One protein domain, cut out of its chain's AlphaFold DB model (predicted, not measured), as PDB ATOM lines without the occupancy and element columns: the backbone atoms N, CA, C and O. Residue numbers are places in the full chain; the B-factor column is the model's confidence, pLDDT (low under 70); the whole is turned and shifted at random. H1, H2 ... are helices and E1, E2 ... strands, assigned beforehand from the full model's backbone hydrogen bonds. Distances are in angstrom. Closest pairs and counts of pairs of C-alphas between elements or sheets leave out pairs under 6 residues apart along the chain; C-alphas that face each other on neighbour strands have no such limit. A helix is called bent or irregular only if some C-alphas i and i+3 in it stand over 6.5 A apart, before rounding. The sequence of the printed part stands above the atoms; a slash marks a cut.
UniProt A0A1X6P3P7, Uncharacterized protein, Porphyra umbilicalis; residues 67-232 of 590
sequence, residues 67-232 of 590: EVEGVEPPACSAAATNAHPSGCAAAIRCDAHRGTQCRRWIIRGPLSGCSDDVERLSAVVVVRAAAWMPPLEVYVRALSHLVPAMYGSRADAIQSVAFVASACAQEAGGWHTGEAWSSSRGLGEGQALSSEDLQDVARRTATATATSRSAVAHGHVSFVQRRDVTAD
ATOM      1  N   GLU A  67     174.366 131.750 144.709       90.38
ATOM      2  CA  GLU A  67     174.077 132.672 143.611       90.38
ATOM      3  C   GLU A  67     174.010 134.110 144.118       90.38
ATOM      4  O   GLU A  67     173.498 134.364 145.206       90.38
ATOM      5  N   VAL A  68     174.517 135.066 143.339       90.00
ATOM      6  CA  VAL A  68     174.387 136.491 143.669       90.00
ATOM      7  C   VAL A  68     172.943 136.924 143.417       90.00
ATOM      8  O   VAL A  68     172.468 136.887 142.289       90.00
ATOM      9  N   GLU A  69     172.254 137.367 144.466       87.50
ATOM     10  CA  GLU A  69     170.916 137.961 144.372       87.50
ATOM     11  C   GLU A  69     170.972 139.367 143.770       87.50
ATOM     12  O   GLU A  69     170.122 139.764 142.979       87.50
ATOM     13  N   GLY A  70     171.963 140.141 144.201       84.19
ATOM     14  CA  GLY A  70     172.102 141.537 143.836       84.19
ATOM     15  C   GLY A  70     173.329 142.162 144.483       84.19
ATOM     16  O   GLY A  70     173.814 141.714 145.528       84.19
ATOM     17  N   VAL A  71     173.834 143.208 143.838       82.44
ATOM     18  CA  VAL A  71     174.937 144.028 144.344       82.44
ATOM     19  C   VAL A  71     174.331 145.220 145.073       82.44
ATOM     20  O   VAL A  71     173.441 145.881 144.536       82.44
ATOM     21  N   GLU A  72     174.775 145.485 146.301       78.31
ATOM     22  CA  GLU A  72     174.344 146.690 147.009       78.31
ATOM     23  C   GLU A  72     174.857 147.930 146.259       78.31
ATOM     24  O   GLU A  72     175.981 147.912 145.739       78.31
ATOM     25  N   PRO A  73     174.051 149.002 146.165       72.69
ATOM     26  CA  PRO A  73     174.456 150.198 145.446       72.69
ATOM     27  C   PRO A  73     175.744 150.778 146.061       72.69
ATOM     28  O   PRO A  73     175.864 150.832 147.289       72.69
ATOM     29  N   PRO A  74     176.706 151.230 145.235       67.06
ATOM     30  CA  PRO A  74     177.990 151.737 145.726       67.06
ATOM     31  C   PRO A  74     177.831 153.034 146.539       67.06
ATOM     32  O   PRO A  74     178.629 153.325 147.427       67.06
ATOM     33  N   ALA A  75     176.763 153.792 146.287       67.00
ATOM     34  CA  ALA A  75     176.459 155.045 146.959       67.00
ATOM     35  C   ALA A  75     175.026 155.028 147.512       67.00
ATOM     36  O   ALA A  75     174.098 154.579 146.838       67.00
ATOM     37  N   CYS A  76     174.833 155.534 148.731       70.19
ATOM     38  CA  CYS A  76     173.495 155.835 149.239       70.19
ATOM     39  C   CYS A  76     172.996 157.176 148.672       70.19
ATOM     40  O   CYS A  76     173.787 158.000 148.216       70.19
ATOM     41  N   SER A  77     171.689 157.439 148.748       68.50
ATOM     42  CA  SER A  77     171.096 158.710 148.293       68.50
ATOM     43  C   SER A  77     171.714 159.951 148.961       68.50
ATOM     44  O   SER A  77     171.767 161.017 148.354       68.50
ATOM     45  N   ALA A  78     172.247 159.808 150.179       63.38
ATOM     46  CA  ALA A  78     172.925 160.874 150.915       63.38
ATOM     47  C   ALA A  78     174.372 161.143 150.455       63.38
ATOM     48  O   ALA A  78     174.934 162.185 150.784       63.38
ATOM     49  N   ALA A  79     174.990 160.243 149.683       60.81
ATOM     50  CA  ALA A  79     176.338 160.450 149.147       60.81
ATOM     51  C   ALA A  79     176.387 161.570 148.095       60.81
ATOM     52  O   ALA A  79     177.424 162.200 147.923       60.81
ATOM     53  N   ALA A  80     175.258 161.853 147.432       62.47
ATOM     54  CA  ALA A  80     175.136 162.958 146.483       62.47
ATOM     55  C   ALA A  80     175.082 164.342 147.160       62.47
ATOM     56  O   ALA A  80     175.352 165.347 146.513       62.47
ATOM     57  N   THR A  81     174.721 164.402 148.447       65.12
ATOM     58  CA  THR A  81     174.483 165.657 149.187       65.12
ATOM     59  C   THR A  81     175.493 165.913 150.299       65.12
ATOM     60  O   THR A  81     175.758 167.069 150.604       65.12
ATOM     61  N   ASN A  82     176.095 164.876 150.890       62.72
ATOM     62  CA  ASN A  82     177.075 165.009 151.965       62.72
ATOM     63  C   ASN A  82     178.232 164.016 151.789       62.72
ATOM     64  O   ASN A  82     178.043 162.803 151.873       62.72
ATOM     65  N   ALA A  83     179.457 164.529 151.647       62.69
ATOM     66  CA  ALA A  83     180.678 163.713 151.639       62.69
ATOM     67  C   ALA A  83     181.075 163.208 153.044       62.69
ATOM     68  O   ALA A  83     181.972 162.374 153.188       62.69
ATOM     69  N   HIS A  84     180.420 163.713 154.094       67.81
ATOM     70  CA  HIS A  84     180.742 163.366 155.472       67.81
ATOM     71  C   HIS A  84     180.184 161.973 155.843       67.81
ATOM     72  O   HIS A  84     179.009 161.698 155.592       67.81
ATOM     73  N   PRO A  85     180.974 161.092 156.489       62.03
ATOM     74  CA  PRO A  85     180.596 159.700 156.777       62.03
ATOM     75  C   PRO A  85     179.365 159.514 157.681       62.03
ATOM     76  O   PRO A  85     178.832 158.411 157.762       62.03
ATOM     77  N   SER A  86     178.920 160.569 158.364       64.88
ATOM     78  CA  SER A  86     177.709 160.603 159.192       64.88
ATOM     79  C   SER A  86     176.411 160.705 158.381       64.88
ATOM     80  O   SER A  86     175.341 160.493 158.937       64.88
ATOM     81  N   GLY A  87     176.484 161.000 157.077       61.50
ATOM     82  CA  GLY A  87     175.313 161.079 156.197       61.50
ATOM     83  C   GLY A  87     174.757 159.720 155.758       61.50
ATOM     84  O   GLY A  87     173.687 159.660 155.158       61.50
ATOM     85  N   CYS A  88     175.455 158.614 156.030       71.19
ATOM     86  CA  CYS A  88     174.999 157.287 155.631       71.19
ATOM     87  C   CYS A  88     173.954 156.748 156.623       71.19
ATOM     88  O   CYS A  88     174.290 156.416 157.754       71.19
ATOM     89  N   ALA A  89     172.695 156.626 156.190       60.22
ATOM     90  CA  ALA A  89     171.603 156.093 157.016       60.22
ATOM     91  C   ALA A  89     171.655 154.561 157.218       60.22
ATOM     92  O   ALA A  89     170.883 154.009 157.998       60.22
ATOM     93  N   ALA A  90     172.535 153.859 156.497       61.94
ATOM     94  CA  ALA A  90     172.698 152.418 156.620       61.94
ATOM     95  C   ALA A  90     173.561 152.059 157.841       61.94
ATOM     96  O   ALA A  90     174.515 152.763 158.167       61.94
ATOM     97  N   ALA A  91     173.277 150.913 158.472       58.47
ATOM     98  CA  ALA A  91     174.039 150.403 159.620       58.47
ATOM     99  C   ALA A  91     175.543 150.198 159.323       58.47
ATOM    100  O   ALA A  91     176.360 150.135 160.239       58.47
ATOM    101  N   ILE A  92     175.911 150.097 158.041       65.00
ATOM    102  CA  ILE A  92     177.285 150.019 157.543       65.00
ATOM    103  C   ILE A  92     177.425 151.049 156.417       65.00
ATOM    104  O   ILE A  92     176.538 151.161 155.572       65.00
ATOM    105  N   ARG A  93     178.538 151.794 156.404       69.38
ATOM    106  CA  ARG A  93     178.809 152.837 155.398       69.38
ATOM    107  C   ARG A  93     178.793 152.249 153.982       69.38
ATOM    108  O   ARG A  93     179.241 151.122 153.780       69.38
ATOM    109  N   CYS A  94     178.301 153.020 153.013       72.75
ATOM    110  CA  CYS A  94     178.407 152.684 151.590       72.75
ATOM    111  C   CYS A  94     179.822 152.968 151.061       72.75
ATOM    112  O   CYS A  94     180.587 153.687 151.706       72.75
ATOM    113  N   ASP A  95     180.171 152.421 149.899       69.75
ATOM    114  CA  ASP A  95     181.497 152.562 149.276       69.75
ATOM    115  C   ASP A  95     181.893 154.044 149.104       69.75
ATOM    116  O   ASP A  95     182.981 154.460 149.502       69.75
ATOM    117  N   ALA A  96     180.938 154.892 148.698       71.00
ATOM    118  CA  ALA A  96     181.121 156.346 148.593       71.00
ATOM    119  C   ALA A  96     181.466 157.054 149.925       71.00
ATOM    120  O   ALA A  96     182.067 158.126 149.923       71.00
ATOM    121  N   HIS A  97     181.144 156.452 151.075       71.25
ATOM    122  CA  HIS A  97     181.501 156.942 152.417       71.25
ATOM    123  C   HIS A  97     182.611 156.104 153.075       71.25
ATOM    124  O   HIS A  97     182.687 156.030 154.306       71.25
ATOM    125  N   ARG A  98     183.492 155.495 152.263       70.50
ATOM    126  CA  ARG A  98     184.603 154.610 152.679       70.50
ATOM    127  C   ARG A  98     184.144 153.301 153.335       70.50
ATOM    128  O   ARG A  98     184.809 152.781 154.232       70.50
ATOM    129  N   GLY A  99     182.975 152.810 152.945       73.50
ATOM    130  CA  GLY A  99     182.471 151.491 153.308       73.50
ATOM    131  C   GLY A  99     182.978 150.385 152.388       73.50
ATOM    132  O   GLY A  99     183.716 150.637 151.449       73.50
ATOM    133  N   THR A 100     182.576 149.141 152.650       77.00
ATOM    134  CA  THR A 100     182.898 148.003 151.775       77.00
ATOM    135  C   THR A 100     181.708 147.688 150.883       77.00
ATOM    136  O   THR A 100     180.611 147.444 151.391       77.00
ATOM    137  N   GLN A 101     181.921 147.625 149.567       82.56
ATOM    138  CA  GLN A 101     180.901 147.139 148.640       82.56
ATOM    139  C   GLN A 101     180.510 145.693 148.985       82.56
ATOM    140  O   GLN A 101     181.365 144.810 149.100       82.56
ATOM    141  N   CYS A 102     179.212 145.442 149.151       85.31
ATOM    142  CA  CYS A 102     178.681 144.139 149.545       85.31
ATOM    143  C   CYS A 102     177.726 143.576 148.487       85.31
ATOM    144  O   CYS A 102     177.129 144.297 147.688       85.31
ATOM    145  N   ARG A 103     177.585 142.253 148.495       89.56
ATOM    146  CA  ARG A 103     176.632 141.502 147.680       89.56
ATOM    147  C   ARG A 103     175.725 140.687 148.585       89.56
ATOM    148  O   ARG A 103     176.151 140.185 149.633       89.56
ATOM    149  N   ARG A 104     174.478 140.537 148.151       91.25
ATOM    150  CA  ARG A 104     173.545 139.567 148.715       91.25
ATOM    151  C   ARG A 104     173.664 138.269 147.936       91.25
ATOM    152  O   ARG A 104     173.689 138.280 146.708       91.25
ATOM    153  N   TRP A 105     173.726 137.167 148.664       92.81
ATOM    154  CA  TRP A 105     173.909 135.830 148.127       92.81
ATOM    155  C   TRP A 105     172.767 134.935 148.578       92.81
ATOM    156  O   TRP A 105     172.376 134.963 149.744       92.81
ATOM    157  N   ILE A 106     172.253 134.133 147.658       92.94
ATOM    158  CA  ILE A 106     171.259 133.096 147.899       92.94
ATOM    159  C   ILE A 106     171.999 131.774 148.030       92.94
ATOM    160  O   ILE A 106     172.735 131.385 147.126       92.94
ATOM    161  N   ILE A 107     171.780 131.084 149.143       92.56
ATOM    162  CA  ILE A 107     172.279 129.739 149.402       92.56
ATOM    163  C   ILE A 107     171.081 128.789 149.452       92.56
ATOM    164  O   ILE A 107     170.154 128.986 150.238       92.56
ATOM    165  N   ARG A 108     171.101 127.755 148.609       90.50
ATOM    166  CA  ARG A 108     170.048 126.733 148.507       90.50
ATOM    167  C   ARG A 108     170.502 125.437 149.183       90.50
ATOM    168  O   ARG A 108     171.585 124.943 148.878       90.50
ATOM    169  N   GLY A 109     169.689 124.867 150.072       85.31
ATOM    170  CA  GLY A 109     170.016 123.604 150.743       85.31
ATOM    171  C   GLY A 109     168.845 122.977 151.510       85.31
ATOM    172  O   GLY A 109     167.709 123.449 151.409       85.31
ATOM    173  N   PRO A 110     169.084 121.905 152.283       79.12
ATOM    174  CA  PRO A 110     170.337 121.169 152.460       79.12
ATOM    175  C   PRO A 110     170.682 120.311 151.240       79.12
ATOM    176  O   PRO A 110     169.815 119.959 150.443       79.12
ATOM    177  N   LEU A 111     171.962 119.979 151.105       79.56
ATOM    178  CA  LEU A 111     172.492 119.182 150.001       79.56
ATOM    179  C   LEU A 111     173.018 117.875 150.576       79.56
ATOM    180  O   LEU A 111     173.875 117.893 151.457       79.56
ATOM    181  N   SER A 112     172.482 116.757 150.100       71.88
ATOM    182  CA  SER A 112     172.878 115.415 150.537       71.88
ATOM    183  C   SER A 112     173.844 114.737 149.565       71.88
ATOM    184  O   SER A 112     174.185 113.567 149.727       71.88
ATOM    185  N   GLY A 113     174.273 115.462 148.531       70.25
ATOM    186  CA  GLY A 113     175.143 114.949 147.487       70.25
ATOM    187  C   GLY A 113     174.399 114.154 146.422       70.25
ATOM    188  O   GLY A 113     175.048 113.555 145.573       70.25
ATOM    189  N   CYS A 114     173.066 114.105 146.454       73.81
ATOM    190  CA  CYS A 114     172.257 113.225 145.617       73.81
ATOM    191  C   CYS A 114     171.677 113.947 144.393       73.81
ATOM    192  O   CYS A 114     171.339 115.129 144.427       73.81
ATOM    193  N   SER A 115     171.450 113.197 143.309       66.00
ATOM    194  CA  SER A 115     170.847 113.717 142.070       66.00
ATOM    195  C   SER A 115     169.453 114.358 142.229       66.00
ATOM    196  O   SER A 115     168.987 115.032 141.314       66.00
ATOM    197  N   ASP A 116     168.757 114.108 143.340       68.19
ATOM    198  CA  ASP A 116     167.433 114.646 143.670       68.19
ATOM    199  C   ASP A 116     167.463 115.774 144.717       68.19
ATOM    200  O   ASP A 116     166.403 116.219 145.155       68.19
ATOM    201  N   ASP A 117     168.642 116.294 145.077       72.94
ATOM    202  CA  ASP A 117     168.787 117.385 146.055       72.94
ATOM    203  C   ASP A 117     167.962 118.629 145.682       72.94
ATOM    204  O   ASP A 117     167.380 119.268 146.552       72.94
ATOM    205  N   VAL A 118     167.811 118.928 144.383       77.00
ATOM    206  CA  VAL A 118     166.994 120.062 143.904       77.00
ATOM    207  C   VAL A 118     165.510 119.899 144.250       77.00
ATOM    208  O   VAL A 118     164.813 120.869 144.535       77.00
ATOM    209  N   GLU A 119     165.013 118.661 144.210       76.12
ATOM    210  CA  GLU A 119     163.622 118.321 144.532       76.12
ATOM    211  C   GLU A 119     163.393 118.265 146.053       76.12
ATOM    212  O   GLU A 119     162.248 118.316 146.506       76.12
ATOM    213  N   ARG A 120     164.480 118.175 146.833       78.44
ATOM    214  CA  ARG A 120     164.491 118.018 148.295       78.44
ATOM    215  C   ARG A 120     164.962 119.254 149.060       78.44
ATOM    216  O   ARG A 120     165.101 119.170 150.280       78.44
ATOM    217  N   LEU A 121     165.187 120.379 148.380       85.25
ATOM    218  CA  LEU A 121     165.501 121.647 149.038       85.25
ATOM    219  C   LEU A 121     164.464 121.930 150.136       85.25
ATOM    220  O   LEU A 121     163.259 121.816 149.908       85.25
ATOM    221  N   SER A 122     164.936 122.284 151.329       83.62
ATOM    222  CA  SER A 122     164.085 122.564 152.496       83.62
ATOM    223  C   SER A 122     164.302 123.967 153.070       83.62
ATOM    224  O   SER A 122     163.491 124.456 153.866       83.62
ATOM    225  N   ALA A 123     165.350 124.658 152.620       87.25
ATOM    226  CA  ALA A 123     165.613 126.036 152.974       87.25
ATOM    227  C   ALA A 123     166.343 126.797 151.858       87.25
ATOM    228  O   ALA A 123     167.211 126.278 151.154       87.25
ATOM    229  N   VAL A 124     166.006 128.078 151.746       91.25
ATOM    230  CA  VAL A 124     166.771 129.056 150.976       91.25
ATOM    231  C   VAL A 124     167.187 130.158 151.941       91.25
ATOM    232  O   VAL A 124     166.342 130.779 152.585       91.25
ATOM    233  N   VAL A 125     168.488 130.384 152.082       92.69
ATOM    234  CA  VAL A 125     169.055 131.362 153.015       92.69
ATOM    235  C   VAL A 125     169.699 132.489 152.229       92.69
ATOM    236  O   VAL A 125     170.449 132.249 151.290       92.69
ATOM    237  N   VAL A 126     169.417 133.726 152.623       92.62
ATOM    238  CA  VAL A 126     170.076 134.907 152.073       92.62
ATOM    239  C   VAL A 126     171.132 135.385 153.057       92.62
ATOM    240  O   VAL A 126     170.831 135.643 154.226       92.62
ATOM    241  N   VAL A 127     172.359 135.530 152.571       92.56
ATOM    242  CA  VAL A 127     173.490 136.064 153.332       92.56
ATOM    243  C   VAL A 127     174.069 137.294 152.647       92.56
ATOM    244  O   VAL A 127     173.901 137.506 151.447       92.56
ATOM    245  N   ARG A 128     174.762 138.121 153.420       90.75
ATOM    246  CA  ARG A 128     175.433 139.332 152.959       90.75
ATOM    247  C   ARG A 128     176.925 139.214 153.225       90.75
ATOM    248  O   ARG A 128     177.337 138.948 154.355       90.75
ATOM    249  N   ALA A 129     177.710 139.439 152.180       90.25
ATOM    250  CA  ALA A 129     179.156 139.266 152.167       90.25
ATOM    251  C   ALA A 129     179.816 140.363 151.310       90.25
ATOM    252  O   ALA A 129     179.163 140.954 150.447       90.25
ATOM    253  N   ALA A 130     181.099 140.646 151.532       87.50
ATOM    254  CA  ALA A 130     181.864 141.578 150.708       87.50
ATOM    255  C   ALA A 130     181.893 141.149 149.229       87.50
ATOM    256  O   ALA A 130     181.934 139.959 148.916       87.50
ATOM    257  N   ALA A 131     181.880 142.118 148.313       85.12
ATOM    258  CA  ALA A 131     181.741 141.876 146.877       85.12
ATOM    259  C   ALA A 131     182.926 141.127 146.244       85.12
ATOM    260  O   ALA A 131     182.745 140.482 145.213       85.12
ATOM    261  N   TRP A 132     184.107 141.206 146.863       84.69
ATOM    262  CA  TRP A 132     185.322 140.510 146.435       84.69
ATOM    263  C   TRP A 132     185.348 139.028 146.833       84.69
ATOM    264  O   TRP A 132     186.175 138.285 146.313       84.69
ATOM    265  N   MET A 133     184.470 138.576 147.739       87.75
ATOM    266  CA  MET A 133     184.459 137.175 148.159       87.75
ATOM    267  C   MET A 133     183.845 136.272 147.076       87.75
ATOM    268  O   MET A 133     182.761 136.575 146.569       87.75
ATOM    269  N   PRO A 134     184.489 135.140 146.756       88.94
ATOM    270  CA  PRO A 134     183.964 134.172 145.803       88.94
ATOM    271  C   PRO A 134     182.892 133.269 146.435       88.94
ATOM    272  O   PRO A 134     182.851 133.113 147.662       88.94
ATOM    273  N   PRO A 135     182.045 132.626 145.609       90.19
ATOM    274  CA  PRO A 135     180.907 131.822 146.059       90.19
ATOM    275  C   PRO A 135     181.259 130.753 147.102       90.19
ATOM    276  O   PRO A 135     180.553 130.619 148.105       90.19
ATOM    277  N   LEU A 136     182.366 130.022 146.905       90.00
ATOM    278  CA  LEU A 136     182.787 128.982 147.844       90.00
ATOM    279  C   LEU A 136     183.151 129.562 149.218       90.00
ATOM    280  O   LEU A 136     182.720 129.023 150.234       90.00
ATOM    281  N   GLU A 137     183.871 130.689 149.277       91.12
ATOM    282  CA  GLU A 137     184.211 131.309 150.567       91.12
ATOM    283  C   GLU A 137     182.960 131.790 151.297       91.12
ATOM    284  O   GLU A 137     182.830 131.590 152.506       91.12
ATOM    285  N   VAL A 138     182.026 132.405 150.564       91.81
ATOM    286  CA  VAL A 138     180.760 132.882 151.130       91.81
ATOM    287  C   VAL A 138     179.994 131.723 151.760       91.81
ATOM    288  O   VAL A 138     179.491 131.859 152.875       91.81
ATOM    289  N   TYR A 139     179.946 130.573 151.086       92.38
ATOM    290  CA  TYR A 139     179.294 129.378 151.609       92.38
ATOM    291  C   TYR A 139     179.953 128.858 152.882       92.38
ATOM    292  O   TYR A 139     179.277 128.642 153.888       92.38
ATOM    293  N   VAL A 140     181.276 128.673 152.850       91.75
ATOM    294  CA  VAL A 140     182.004 128.100 153.981       91.75
ATOM    295  C   VAL A 140     181.920 129.043 155.190       91.75
ATOM    296  O   VAL A 140     181.627 128.599 156.298       91.75
ATOM    297  N   ARG A 141     182.053 130.363 154.998       91.25
ATOM    298  CA  ARG A 141     181.890 131.355 156.081       91.25
ATOM    299  C   ARG A 141     180.464 131.487 156.595       91.25
ATOM    300  O   ARG A 141     180.283 131.904 157.735       91.25
ATOM    301  N   ALA A 142     179.468 131.090 155.808       92.06
ATOM    302  CA  ALA A 142     178.081 131.038 156.250       92.06
ATOM    303  C   ALA A 142     177.748 129.793 157.092       92.06
ATOM    304  O   ALA A 142     176.681 129.780 157.703       92.06
ATOM    305  N   LEU A 143     178.606 128.761 157.164       90.50
ATOM    306  CA  LEU A 143     178.271 127.451 157.758       90.50
ATOM    307  C   LEU A 143     177.637 127.532 159.154       90.50
ATOM    308  O   LEU A 143     176.667 126.825 159.419       90.50
ATOM    309  N   SER A 144     178.128 128.411 160.030       87.19
ATOM    310  CA  SER A 144     177.569 128.607 161.379       87.19
ATOM    311  C   SER A 144     176.110 129.077 161.363       87.19
ATOM    312  O   SER A 144     175.333 128.690 162.233       87.19
ATOM    313  N   HIS A 145     175.717 129.859 160.357       88.19
ATOM    314  CA  HIS A 145     174.340 130.292 160.126       88.19
ATOM    315  C   HIS A 145     173.509 129.225 159.402       88.19
ATOM    316  O   HIS A 145     172.298 129.146 159.602       88.19
ATOM    317  N   LEU A 146     174.146 128.392 158.574       88.12
ATOM    318  CA  LEU A 146     173.475 127.346 157.800       88.12
ATOM    319  C   LEU A 146     173.070 126.139 158.649       88.12
ATOM    320  O   LEU A 146     172.087 125.492 158.300       88.12
ATOM    321  N   VAL A 147     173.771 125.843 159.750       86.50
ATOM    322  CA  VAL A 147     173.390 124.751 160.664       86.50
ATOM    323  C   VAL A 147     171.963 124.954 161.192       86.50
ATOM    324  O   VAL A 147     171.084 124.228 160.756       86.50
ATOM    325  N   PRO A 148     171.633 125.979 161.997       82.31
ATOM    326  CA  PRO A 148     170.265 126.131 162.507       82.31
ATOM    327  C   PRO A 148     169.216 126.401 161.410       82.31
ATOM    328  O   PRO A 148     168.025 126.183 161.630       82.31
ATOM    329  N   ALA A 149     169.627 126.896 160.236       81.69
ATOM    330  CA  ALA A 149     168.708 127.288 159.168       81.69
ATOM    331  C   ALA A 149     168.387 126.171 158.157       81.69
ATOM    332  O   ALA A 149     167.288 126.176 157.598       81.69
ATOM    333  N   MET A 150     169.326 125.256 157.889       84.38
ATOM    334  CA  MET A 150     169.232 124.270 156.800       84.38
ATOM    335  C   MET A 150     169.677 122.853 157.185       84.38
ATOM    336  O   MET A 150     169.131 121.901 156.629       84.38
ATOM    337  N   TYR A 151     170.644 122.687 158.094       86.31
ATOM    338  CA  TYR A 151     171.243 121.382 158.410       86.31
ATOM    339  C   TYR A 151     170.861 120.870 159.803       86.31
ATOM    340  O   TYR A 151     170.827 121.612 160.773       86.31
ATOM    341  N   GLY A 152     170.622 119.564 159.941       81.81
ATOM    342  CA  GLY A 152     170.337 118.969 161.253       81.81
ATOM    343  C   GLY A 152     171.553 118.960 162.186       81.81
ATOM    344  O   GLY A 152     171.403 119.004 163.405       81.81
ATOM    345  N   SER A 153     172.762 118.925 161.618       87.69
ATOM    346  CA  SER A 153     174.008 118.867 162.372       87.69
ATOM    347  C   SER A 153     175.136 119.666 161.713       87.69
ATOM    348  O   SER A 153     175.126 119.960 160.516       87.69
ATOM    349  N   ARG A 154     176.166 119.986 162.508       88.56
ATOM    350  CA  ARG A 154     177.409 120.585 162.001       88.56
ATOM    351  C   ARG A 154     178.162 119.637 161.063       88.56
ATOM    352  O   ARG A 154     178.801 120.112 160.131       88.56
ATOM    353  N   ALA A 155     178.091 118.329 161.304       87.50
ATOM    354  CA  ALA A 155     178.750 117.335 160.465       87.50
ATOM    355  C   ALA A 155     178.173 117.350 159.041       87.50
ATOM    356  O   ALA A 155     178.942 117.422 158.085       87.50
ATOM    357  N   ASP A 156     176.845 117.406 158.908       85.38
ATOM    358  CA  ASP A 156     176.171 117.467 157.604       85.38
ATOM    359  C   ASP A 156     176.542 118.743 156.833       85.38
ATOM    360  O   ASP A 156     176.820 118.697 155.637       85.38
ATOM    361  N   ALA A 157     176.612 119.880 157.534       88.50
ATOM    362  CA  ALA A 157     177.010 121.158 156.945       88.50
ATOM    363  C   ALA A 157     178.481 121.167 156.481       88.50
ATOM    364  O   ALA A 157     178.819 121.808 155.491       88.50
ATOM    365  N   ILE A 158     179.375 120.462 157.180       89.69
ATOM    366  CA  ILE A 158     180.776 120.314 156.758       89.69
ATOM    367  C   ILE A 158     180.866 119.376 155.549       89.69
ATOM    368  O   ILE A 158     181.565 119.680 154.587       89.69
ATOM    369  N   GLN A 159     180.127 118.265 155.557       87.88
ATOM    370  CA  GLN A 159     180.098 117.328 154.433       87.88
ATOM    371  C   GLN A 159     179.548 117.967 153.154       87.88
ATOM    372  O   GLN A 159     180.060 117.703 152.064       87.88
ATOM    373  N   SER A 160     178.569 118.870 153.262       87.56
ATOM    374  CA  SER A 160     178.026 119.575 152.101       87.56
ATOM    375  C   SER A 160     179.045 120.493 151.416       87.56
ATOM    376  O   SER A 160     178.872 120.806 150.239       87.56
ATOM    377  N   VAL A 161     180.131 120.898 152.092       89.62
ATOM    378  CA  VAL A 161     181.201 121.711 151.487       89.62
ATOM    379  C   VAL A 161     181.857 120.983 150.318       89.62
ATOM    380  O   VAL A 161     182.079 121.620 149.297       89.62
ATOM    381  N   ALA A 162     182.091 119.667 150.401       87.44
ATOM    382  CA  ALA A 162     182.650 118.892 149.283       87.44
ATOM    383  C   ALA A 162     181.786 119.001 148.018       87.44
ATOM    384  O   ALA A 162     182.285 119.133 146.899       87.44
ATOM    385  N   PHE A 163     180.471 118.997 148.208       83.69
ATOM    386  CA  PHE A 163     179.511 119.105 147.125       83.69
ATOM    387  C   PHE A 163     179.457 120.517 146.533       83.69
ATOM    388  O   PHE A 163     179.505 120.672 145.313       83.69
ATOM    389  N   VAL A 164     179.416 121.554 147.375       87.19
ATOM    390  CA  VAL A 164     179.421 122.953 146.911       87.19
ATOM    391  C   VAL A 164     180.737 123.314 146.238       87.19
ATOM    392  O   VAL A 164     180.723 123.945 145.188       87.19
ATOM    393  N   ALA A 165     181.854 122.840 146.781       87.00
ATOM    394  CA  ALA A 165     183.165 122.911 146.160       87.00
ATOM    395  C   ALA A 165     183.108 122.356 144.725       87.00
ATOM    396  O   ALA A 165     183.415 123.076 143.775       87.00
ATOM    397  N   SER A 166     182.621 121.125 144.541       83.44
ATOM    398  CA  SER A 166     182.510 120.519 143.205       83.44
ATOM    399  C   SER A 166     181.630 121.315 142.228       83.44
ATOM    400  O   SER A 166     181.880 121.296 141.024       83.44
ATOM    401  N   ALA A 167     180.621 122.032 142.735       81.75
ATOM    402  CA  ALA A 167     179.765 122.908 141.940       81.75
ATOM    403  C   ALA A 167     180.489 124.201 141.538       81.75
ATOM    404  O   ALA A 167     180.462 124.596 140.378       81.75
ATOM    405  N   CYS A 168     181.166 124.841 142.494       84.06
ATOM    406  CA  CYS A 168     181.895 126.088 142.283       84.06
ATOM    407  C   CYS A 168     183.115 125.914 141.371       84.06
ATOM    408  O   CYS A 168     183.446 126.850 140.655       84.06
ATOM    409  N   ALA A 169     183.737 124.730 141.343       82.44
ATOM    410  CA  ALA A 169     184.832 124.405 140.422       82.44
ATOM    411  C   ALA A 169     184.405 124.377 138.938       82.44
ATOM    412  O   ALA A 169     185.249 124.342 138.050       82.44
ATOM    413  N   GLN A 170     183.097 124.362 138.644       77.81
ATOM    414  CA  GLN A 170     182.576 124.445 137.273       77.81
ATOM    415  C   GLN A 170     182.340 125.896 136.820       77.81
ATOM    416  O   GLN A 170     181.992 126.128 135.662       77.81
ATOM    417  N   GLU A 171     182.504 126.876 137.714       76.12
ATOM    418  CA  GLU A 171     182.242 128.291 137.453       76.12
ATOM    419  C   GLU A 171     183.542 129.104 137.497       76.12
ATOM    420  O   GLU A 171     184.285 129.061 138.474       76.12
ATOM    421  N   ALA A 172     183.799 129.913 136.464       73.00
ATOM    422  CA  ALA A 172     184.975 130.781 136.427       73.00
ATOM    423  C   ALA A 172     184.967 131.778 137.605       73.00
ATOM    424  O   ALA A 172     184.034 132.570 137.749       73.00
ATOM    425  N   GLY A 173     186.002 131.734 138.450       73.06
ATOM    426  CA  GLY A 173     186.092 132.553 139.668       73.06
ATOM    427  C   GLY A 173     185.159 132.107 140.804       73.06
ATOM    428  O   GLY A 173     185.033 132.809 141.810       73.06
ATOM    429  N   GLY A 174     184.500 130.951 140.661       70.25
ATOM    430  CA  GLY A 174     183.727 130.298 141.720       70.25
ATOM    431  C   GLY A 174     184.616 129.777 142.852       70.25
ATOM    432  O   GLY A 174     184.211 129.723 144.019       70.25
ATOM    433  N   TRP A 175     185.853 129.447 142.485       73.19
ATOM    434  CA  TRP A 175     186.912 128.940 143.334       73.19
ATOM    435  C   TRP A 175     188.060 129.958 143.423       73.19
ATOM    436  O   TRP A 175     188.342 130.683 142.474       73.19
ATOM    437  N   HIS A 176     188.733 130.028 144.571       65.88
ATOM    438  CA  HIS A 176     189.903 130.894 144.760       65.88
ATOM    439  C   HIS A 176     190.968 130.137 145.549       65.88
ATOM    440  O   HIS A 176     190.766 129.729 146.695       65.88
ATOM    441  N   THR A 177     192.109 129.916 144.908       60.56
ATOM    442  CA  THR A 177     193.245 129.191 145.474       60.56
ATOM    443  C   THR A 177     194.447 130.118 145.510       60.56
ATOM    444  O   THR A 177     195.053 130.376 144.474       60.56
ATOM    445  N   GLY A 178     194.819 130.623 146.684       62.34
ATOM    446  CA  GLY A 178     196.149 131.224 146.844       62.34
ATOM    447  C   GLY A 178     196.229 132.395 147.805       62.34
ATOM    448  O   GLY A 178     197.304 132.670 148.328       62.34
ATOM    449  N   GLU A 179     195.112 133.054 148.103       74.62
ATOM    450  CA  GLU A 179     195.137 134.184 149.030       74.62
ATOM    451  C   GLU A 179     195.145 133.693 150.485       74.62
ATOM    452  O   GLU A 179     194.397 132.791 150.867       74.62
ATOM    453  N   ALA A 180     196.003 134.287 151.320       77.12
ATOM    454  CA  ALA A 180     196.229 133.832 152.696       77.12
ATOM    455  C   ALA A 180     194.961 133.861 153.574       77.12
ATOM    456  O   ALA A 180     194.859 133.103 154.545       77.12
ATOM    457  N   TRP A 181     193.989 134.713 153.225       79.88
ATOM    458  CA  TRP A 181     192.707 134.833 153.917       79.88
ATOM    459  C   TRP A 181     191.683 133.759 153.529       79.88
ATOM    460  O   TRP A 181     190.684 133.629 154.235       79.88
ATOM    461  N   SER A 182     191.901 133.007 152.446       85.06
ATOM    462  CA  SER A 182     190.965 131.993 151.951       85.06
ATOM    463  C   SER A 182     190.879 130.792 152.895       85.06
ATOM    464  O   SER A 182     191.903 130.248 153.332       85.06
ATOM    465  N   SER A 183     189.660 130.327 153.173       86.56
ATOM    466  CA  SER A 183     189.438 129.112 153.965       86.56
ATOM    467  C   SER A 183     189.882 127.856 153.204       86.56
ATOM    468  O   SER A 183     190.363 126.901 153.819       86.56
ATOM    469  N   SER A 184     189.817 127.887 151.869       83.31
ATOM    470  CA  SER A 184     190.224 126.810 150.954       83.31
ATOM    471  C   SER A 184     191.692 126.876 150.505       83.31
ATOM    472  O   SER A 184     192.083 126.185 149.567       83.31
ATOM    473  N   ARG A 185     192.535 127.696 151.150       83.88
ATOM    474  CA  ARG A 185     193.955 127.829 150.774       83.88
ATOM    475  C   ARG A 185     194.694 126.480 150.755       83.88
ATOM    476  O   ARG A 185     194.528 125.662 151.660       83.88
ATOM    477  N   GLY A 186     195.544 126.268 149.752       78.31
ATOM    478  CA  GLY A 186     196.323 125.032 149.597       78.31
ATOM    479  C   GLY A 186     195.552 123.831 149.031       78.31
ATOM    480  O   GLY A 186     196.155 122.779 148.868       78.31
ATOM    481  N   LEU A 187     194.262 123.980 148.714       82.88
ATOM    482  CA  LEU A 187     193.468 122.971 148.004       82.88
ATOM    483  C   LEU A 187     193.393 123.332 146.521       82.88
ATOM    484  O   LEU A 187     193.193 124.504 146.206       82.88
ATOM    485  N   GLY A 188     193.534 122.357 145.622       76.19
ATOM    486  CA  GLY A 188     193.391 122.572 144.180       76.19
ATOM    487  C   GLY A 188     191.931 122.755 143.754       76.19
ATOM    488  O   GLY A 188     191.029 122.125 144.310       76.19
ATOM    489  N   GLU A 189     191.685 123.595 142.747       77.56
ATOM    490  CA  GLU A 189     190.365 123.692 142.115       77.56
ATOM    491  C   GLU A 189     189.973 122.337 141.501       77.56
ATOM    492  O   GLU A 189     190.765 121.699 140.808       77.56
ATOM    493  N   GLY A 190     188.763 121.858 141.803       70.25
ATOM    494  CA  GLY A 190     188.273 120.558 141.325       70.25
ATOM    495  C   GLY A 190     188.897 119.327 142.001       70.25
ATOM    496  O   GLY A 190     188.533 118.202 141.653       70.25
ATOM    497  N   GLN A 191     189.788 119.504 142.984       81.19
ATOM    498  CA  GLN A 191     190.325 118.402 143.783       81.19
ATOM    499  C   GLN A 191     189.209 117.744 144.610       81.19
ATOM    500  O   GLN A 191     188.385 118.421 145.230       81.19
ATOM    501  N   ALA A 192     189.198 116.410 144.658       81.12
ATOM    502  CA  ALA A 192     188.328 115.679 145.572       81.12
ATOM    503  C   ALA A 192     188.759 115.951 147.024       81.12
ATOM    504  O   ALA A 192     189.887 115.636 147.401       81.12
ATOM    505  N   LEU A 193     187.867 116.543 147.822       84.69
ATOM    506  CA  LEU A 193     188.143 116.892 149.218       84.69
ATOM    507  C   LEU A 193     187.971 115.668 150.122       84.69
ATOM    508  O   LEU A 193     186.900 115.056 150.150       84.69
ATOM    509  N   SER A 194     189.016 115.329 150.874       88.31
ATOM    510  CA  SER A 194     188.970 114.295 151.907       88.31
ATOM    511  C   SER A 194     188.246 114.793 153.163       88.31
ATOM    512  O   SER A 194     188.026 115.992 153.351       88.31
ATOM    513  N   SER A 195     187.892 113.884 154.076       87.56
ATOM    514  CA  SER A 195     187.293 114.286 155.356       87.56
ATOM    515  C   SER A 195     188.227 115.170 156.194       87.56
ATOM    516  O   SER A 195     187.736 115.980 156.978       87.56
ATOM    517  N   GLU A 196     189.545 115.019 156.048       89.44
ATOM    518  CA  GLU A 196     190.541 115.839 156.745       89.44
ATOM    519  C   GLU A 196     190.568 117.259 156.173       89.44
ATOM    520  O   GLU A 196     190.475 118.227 156.933       89.44
ATOM    521  N   ASP A 197     190.539 117.388 154.841       89.81
ATOM    522  CA  ASP A 197     190.466 118.684 154.154       89.81
ATOM    523  C   ASP A 197     189.227 119.477 154.585       89.81
ATOM    524  O   ASP A 197     189.303 120.676 154.864       89.81
ATOM    525  N   LEU A 198     188.074 118.808 154.689       90.44
ATOM    526  CA  LEU A 198     186.819 119.441 155.101       90.44
ATOM    527  C   LEU A 198     186.867 119.958 156.545       90.44
ATOM    528  O   LEU A 198     186.345 121.040 156.833       90.44
ATOM    529  N   GLN A 199     187.503 119.214 157.453       91.31
ATOM    530  CA  GLN A 199     187.679 119.648 158.841       91.31
ATOM    531  C   GLN A 199     188.647 120.827 158.942       91.31
ATOM    532  O   GLN A 199     188.402 121.769 159.701       91.31
ATOM    533  N   ASP A 200     189.712 120.826 158.148       90.00
ATOM    534  CA  ASP A 200     190.669 121.925 158.115       90.00
ATOM    535  C   ASP A 200     190.082 123.202 157.523       90.00
ATOM    536  O   ASP A 200     190.293 124.284 158.082       90.00
ATOM    537  N   VAL A 201     189.281 123.089 156.463       90.50
ATOM    538  CA  VAL A 201     188.484 124.202 155.934       90.50
ATOM    539  C   VAL A 201     187.566 124.746 157.030       90.50
ATOM    540  O   VAL A 201     187.637 125.933 157.347       90.50
ATOM    541  N   ALA A 202     186.790 123.889 157.700       90.62
ATOM    542  CA  ALA A 202     185.888 124.309 158.774       90.62
ATOM    543  C   ALA A 202     186.619 125.000 159.943       90.62
ATOM    544  O   ALA A 202     186.116 125.976 160.507       90.62
ATOM    545  N   ARG A 203     187.820 124.525 160.302       91.31
ATOM    546  CA  ARG A 203     188.674 125.122 161.340       91.31
ATOM    547  C   ARG A 203     189.150 126.515 160.937       91.31
ATOM    548  O   ARG A 203     189.018 127.456 161.715       91.31
ATOM    549  N   ARG A 204     189.666 126.665 159.714       90.94
ATOM    550  CA  ARG A 204     190.153 127.950 159.180       90.94
ATOM    551  C   ARG A 204     189.037 128.978 159.103       90.94
ATOM    552  O   ARG A 204     189.248 130.131 159.464       90.94
ATOM    553  N   THR A 205     187.845 128.555 158.711       89.88
ATOM    554  CA  THR A 205     186.664 129.414 158.663       89.88
ATOM    555  C   THR A 205     186.224 129.869 160.048       89.88
ATOM    556  O   THR A 205     185.901 131.044 160.226       89.88
ATOM    557  N   ALA A 206     186.257 128.993 161.056       88.19
ATOM    558  CA  ALA A 206     185.988 129.390 162.438       88.19
ATOM    559  C   ALA A 206     186.986 130.463 162.918       88.19
ATOM    560  O   ALA A 206     186.589 131.469 163.502       88.19
ATOM    561  N   THR A 207     188.270 130.313 162.586       88.38
ATOM    562  CA  THR A 207     189.288 131.331 162.888       88.38
ATOM    563  C   THR A 207     189.044 132.631 162.120       88.38
ATOM    564  O   THR A 207     189.094 133.708 162.705       88.38
ATOM    565  N   ALA A 208     188.744 132.563 160.820       85.12
ATOM    566  CA  ALA A 208     188.493 133.741 159.990       85.12
ATOM    567  C   ALA A 208     187.262 134.529 160.462       85.12
ATOM    568  O   ALA A 208     187.297 135.757 160.544       85.12
ATOM    569  N   THR A 209     186.187 133.830 160.832       85.19
ATOM    570  CA  THR A 209     184.972 134.451 161.377       85.19
ATOM    571  C   THR A 209     185.230 135.100 162.737       85.19
ATOM    572  O   THR A 209     184.801 136.235 162.934       85.19
ATOM    573  N   ALA A 210     186.008 134.473 163.626       84.94
ATOM    574  CA  ALA A 210     186.408 135.078 164.900       84.94
ATOM    575  C   ALA A 210     187.269 136.344 164.709       84.94
ATOM    576  O   ALA A 210     186.986 137.391 165.292       84.94
ATOM    577  N   THR A 211     188.276 136.286 163.834       84.81
ATOM    578  CA  THR A 211     189.180 137.416 163.550       84.81
ATOM    579  C   THR A 211     188.463 138.581 162.868       84.81
ATOM    580  O   THR A 211     188.834 139.735 163.071       84.81
ATOM    581  N   SER A 212     187.400 138.308 162.105       78.56
ATOM    582  CA  SER A 212     186.634 139.339 161.396       78.56
ATOM    583  C   SER A 212     185.878 140.314 162.309       78.56
ATOM    584  O   SER A 212     185.409 141.342 161.824       78.56
ATOM    585  N   ARG A 213     185.748 140.020 163.618       80.25
ATOM    586  CA  ARG A 213     185.012 140.838 164.610       80.25
ATOM    587  C   ARG A 213     183.607 141.244 164.134       80.25
ATOM    588  O   ARG A 213     183.176 142.375 164.343       80.25
ATOM    589  N   SER A 214     182.921 140.335 163.441       79.00
ATOM    590  CA  SER A 214     181.596 140.554 162.838       79.00
ATOM    591  C   SER A 214     181.540 141.636 161.745       79.00
ATOM    592  O   SER A 214     180.456 142.027 161.311       79.00
ATOM    593  N   ALA A 215     182.686 142.116 161.255       81.69
ATOM    594  CA  ALA A 215     182.749 143.137 160.219       81.69
ATOM    595  C   ALA A 215     182.865 142.507 158.825       81.69
ATOM    596  O   ALA A 215     183.819 141.790 158.514       81.69
ATOM    597  N   VAL A 216     181.917 142.831 157.940       81.75
ATOM    598  CA  VAL A 216     181.896 142.308 156.558       81.75
ATOM    599  C   VAL A 216     183.141 142.730 155.765       81.75
ATOM    600  O   VAL A 216     183.633 141.962 154.945       81.75
ATOM    601  N   ALA A 217     183.716 143.895 156.086       77.44
ATOM    602  CA  ALA A 217     184.982 144.385 155.531       77.44
ATOM    603  C   ALA A 217     186.165 143.430 155.768       77.44
ATOM    604  O   ALA A 217     187.034 143.288 154.916       77.44
ATOM    605  N   HIS A 218     186.169 142.737 156.909       80.75
ATOM    606  CA  HIS A 218     187.180 141.740 157.273       80.75
ATOM    607  C   HIS A 218     186.764 140.317 156.856       80.75
ATOM    608  O   HIS A 218     187.303 139.322 157.340       80.75
ATOM    609  N   GLY A 219     185.782 140.218 155.954       80.94
ATOM    610  CA  GLY A 219     185.283 138.973 155.392       80.94
ATOM    611  C   GLY A 219     184.272 138.238 156.276       80.94
ATOM    612  O   GLY A 219     184.106 137.031 156.125       80.94
ATOM    613  N   HIS A 220     183.597 138.918 157.207       87.88
ATOM    614  CA  HIS A 220     182.439 138.334 157.889       87.88
ATOM    615  C   HIS A 220     181.272 138.127 156.907       87.88
ATOM    616  O   HIS A 220     181.015 138.981 156.055       87.88
ATOM    617  N   VAL A 221     180.534 137.022 157.049       90.12
ATOM    618  CA  VAL A 221     179.295 136.767 156.303       90.12
ATOM    619  C   VAL A 221     178.128 136.877 157.268       90.12
ATOM    620  O   VAL A 221     178.033 136.117 158.221       90.12
ATOM    621  N   SER A 222     177.244 137.834 157.008       88.69
ATOM    622  CA  SER A 222     176.088 138.127 157.859       88.69
ATOM    623  C   SER A 222     174.824 137.449 157.330       88.69
ATOM    624  O   SER A 222     174.548 137.485 156.131       88.69
ATOM    625  N   PHE A 223     174.041 136.838 158.216       89.88
ATOM    626  CA  PHE A 223     172.723 136.303 157.874       89.88
ATOM    627  C   PHE A 223     171.726 137.447 157.641       89.88
ATOM    628  O   PHE A 223     171.649 138.367 158.452       89.88
ATOM    629  N   VAL A 224     170.955 137.385 156.551       89.69
ATOM    630  CA  VAL A 224     169.927 138.391 156.233       89.69
ATOM    631  C   VAL A 224     168.541 137.840 156.537       89.69
ATOM    632  O   VAL A 224     167.817 138.406 157.348       89.69
ATOM    633  N   GLN A 225     168.155 136.747 155.878       90.00
ATOM    634  CA  GLN A 225     166.829 136.153 156.050       90.00
ATOM    635  C   GLN A 225     166.766 134.717 155.529       90.00
ATOM    636  O   GLN A 225     167.533 134.320 154.649       90.00
ATOM    637  N   ARG A 226     165.776 133.964 156.014       89.56
ATOM    638  CA  ARG A 226     165.349 132.685 155.437       89.56
ATOM    639  C   ARG A 226     164.140 132.919 154.532       89.56
ATOM    640  O   ARG A 226     163.225 133.648 154.901       89.56
ATOM    641  N   ARG A 227     164.138 132.294 153.358       89.06
ATOM    642  CA  ARG A 227     163.040 132.314 152.390       89.06
ATOM    643  C   ARG A 227     162.331 130.974 152.323       89.06
ATOM    644  O   ARG A 227     162.920 129.929 152.604       89.06
ATOM    645  N   ASP A 228     161.074 131.042 151.901       85.44
ATOM    646  CA  ASP A 228     160.306 129.863 151.537       85.44
ATOM    647  C   ASP A 228     160.862 129.251 150.244       85.44
ATOM    648  O   ASP A 228     161.095 129.941 149.248       85.44
ATOM    649  N   VAL A 229     161.068 127.939 150.272       86.69
ATOM    650  CA  VAL A 229     161.571 127.163 149.140       86.69
ATOM    651  C   VAL A 229     160.545 127.115 148.017       86.69
ATOM    652  O   VAL A 229     160.917 127.101 146.845       86.69
ATOM    653  N   THR A 230     159.245 127.135 148.332       84.75
ATOM    654  CA  THR A 230     158.201 127.008 147.304       84.75
ATOM    655  C   THR A 230     158.145 128.202 146.356       84.75
ATOM    656  O   THR A 230     157.585 128.084 145.267       84.75
ATOM    657  N   ALA A 231     158.725 129.339 146.749       85.69
ATOM    658  CA  ALA A 231     158.847 130.530 145.918       85.69
ATOM    659  C   ALA A 231     160.137 130.555 145.074       85.69
ATOM    660  O   ALA A 231     160.249 131.385 144.172       85.69
ATOM    661  N   ASP A 232     161.108 129.670 145.332       88.00
ATOM    662  CA  ASP A 232     162.378 129.657 144.605       88.00
ATOM    663  C   ASP A 232     162.210 129.073 143.182       88.00
ATOM    664  O   ASP A 232     161.608 128.004 142.997       88.00
TER     665      ASP A 232
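AT A GLANCE: This is residues 67 to 232 of the 590 residues of an uncharacterized protein of Porphyra umbilicalis (UniProt A0A1X6P3P7). A strongly twisted sheet of four strands has the kinked helix H2 over one face; H3 runs back beside H2, and H4 crosses H2 and H3 farther from the sheet. Beyond one end of the sheet, the stretch with the little helix H1 and residues 81 to 101 reaches far from this body and makes much of the longest axis. The 166 printed residues have four named helices and four named strands, in the order E1 H1 E2 E3 H2 H3 H4 E4; the sheet's order is E1 - E2 - E3 - E4, all antiparallel. The class is mixed, helices and strands, with under half of the residues in named elements. The whole is compact, with a radius of gyration of the C-alphas of 16.7 A and spans of 52 by 39 by 28 A.

HOW THE PARTS SIT: E1, residues 67 to 71, is an edge strand and the antiparallel neighbour of E2, residues 102 to 109, with N 69 and O 104 2.8 A apart, within hydrogen-bond range. E2 forms a hairpin with E3, residues 123 to 130, where N 105 and O 127 are 2.8 A apart. E4, residues 222 to 227, is the other edge strand, antiparallel to E3, with N 126 and O 225 2.8 A apart. H1, residues 77 to 80, is not on the sheet and touches no helix. H2, residues 135 to 150, is on the sheet, making two layers, a helix on one face of a sheet; its closest C-alphas to E3 are Met 150 and Ala 123, 5.6 A apart. H2 is irregular, with C-alphas 141 and 144 7.4 A apart, and has a kink of 72 degrees near residue 144. H2 and H3, residues 154 to 168, touch as a helical hairpin, closest at the C-alphas of Val 147 and Arg 154, 5.9 A, opposite ways at a shallow tilt of 32 degrees, only just short of steep. H4, residues 195 to 211, is about perpendicular to H3, at 82 degrees, and touches it at Ile 158 and Leu 198, whose C-alphas are 6.3 A apart. With residues 140 to 141 alone, H2 touches H4, about perpendicular at 88 degrees; the C-alphas of Arg 141 and Thr 205 are closest, 5.8 A. In H4 every O i to N i+4 pair is within hydrogen-bond range, in H2 8 of 12 and in H3 8 of 11; H1 is too short for such a pair.

IN THESE COORDINATES: E1 begins at C-alpha 67, (174.077, 132.672, 143.611), and measures 11.4 A; H1 measures 6.1 A. E2 measures 22.3 A, E3 22.6 A, H2 17.6 A, H3 21.0 A and H4 24.6 A. E4, 15.3 A long, ends at C-alpha 227, (163.040, 132.314, 152.390).

THE WHOLE: The C-alphas farthest apart, of Thr 81 and Ser 194, are 53.4 A from each other. The printed part has no cut; the links H1 to E2, E2 to E3 and H3 to H4 are long. Mean pLDDT of the printed part is 81.4, with 24 residues under 70, among them residues 77 to 87.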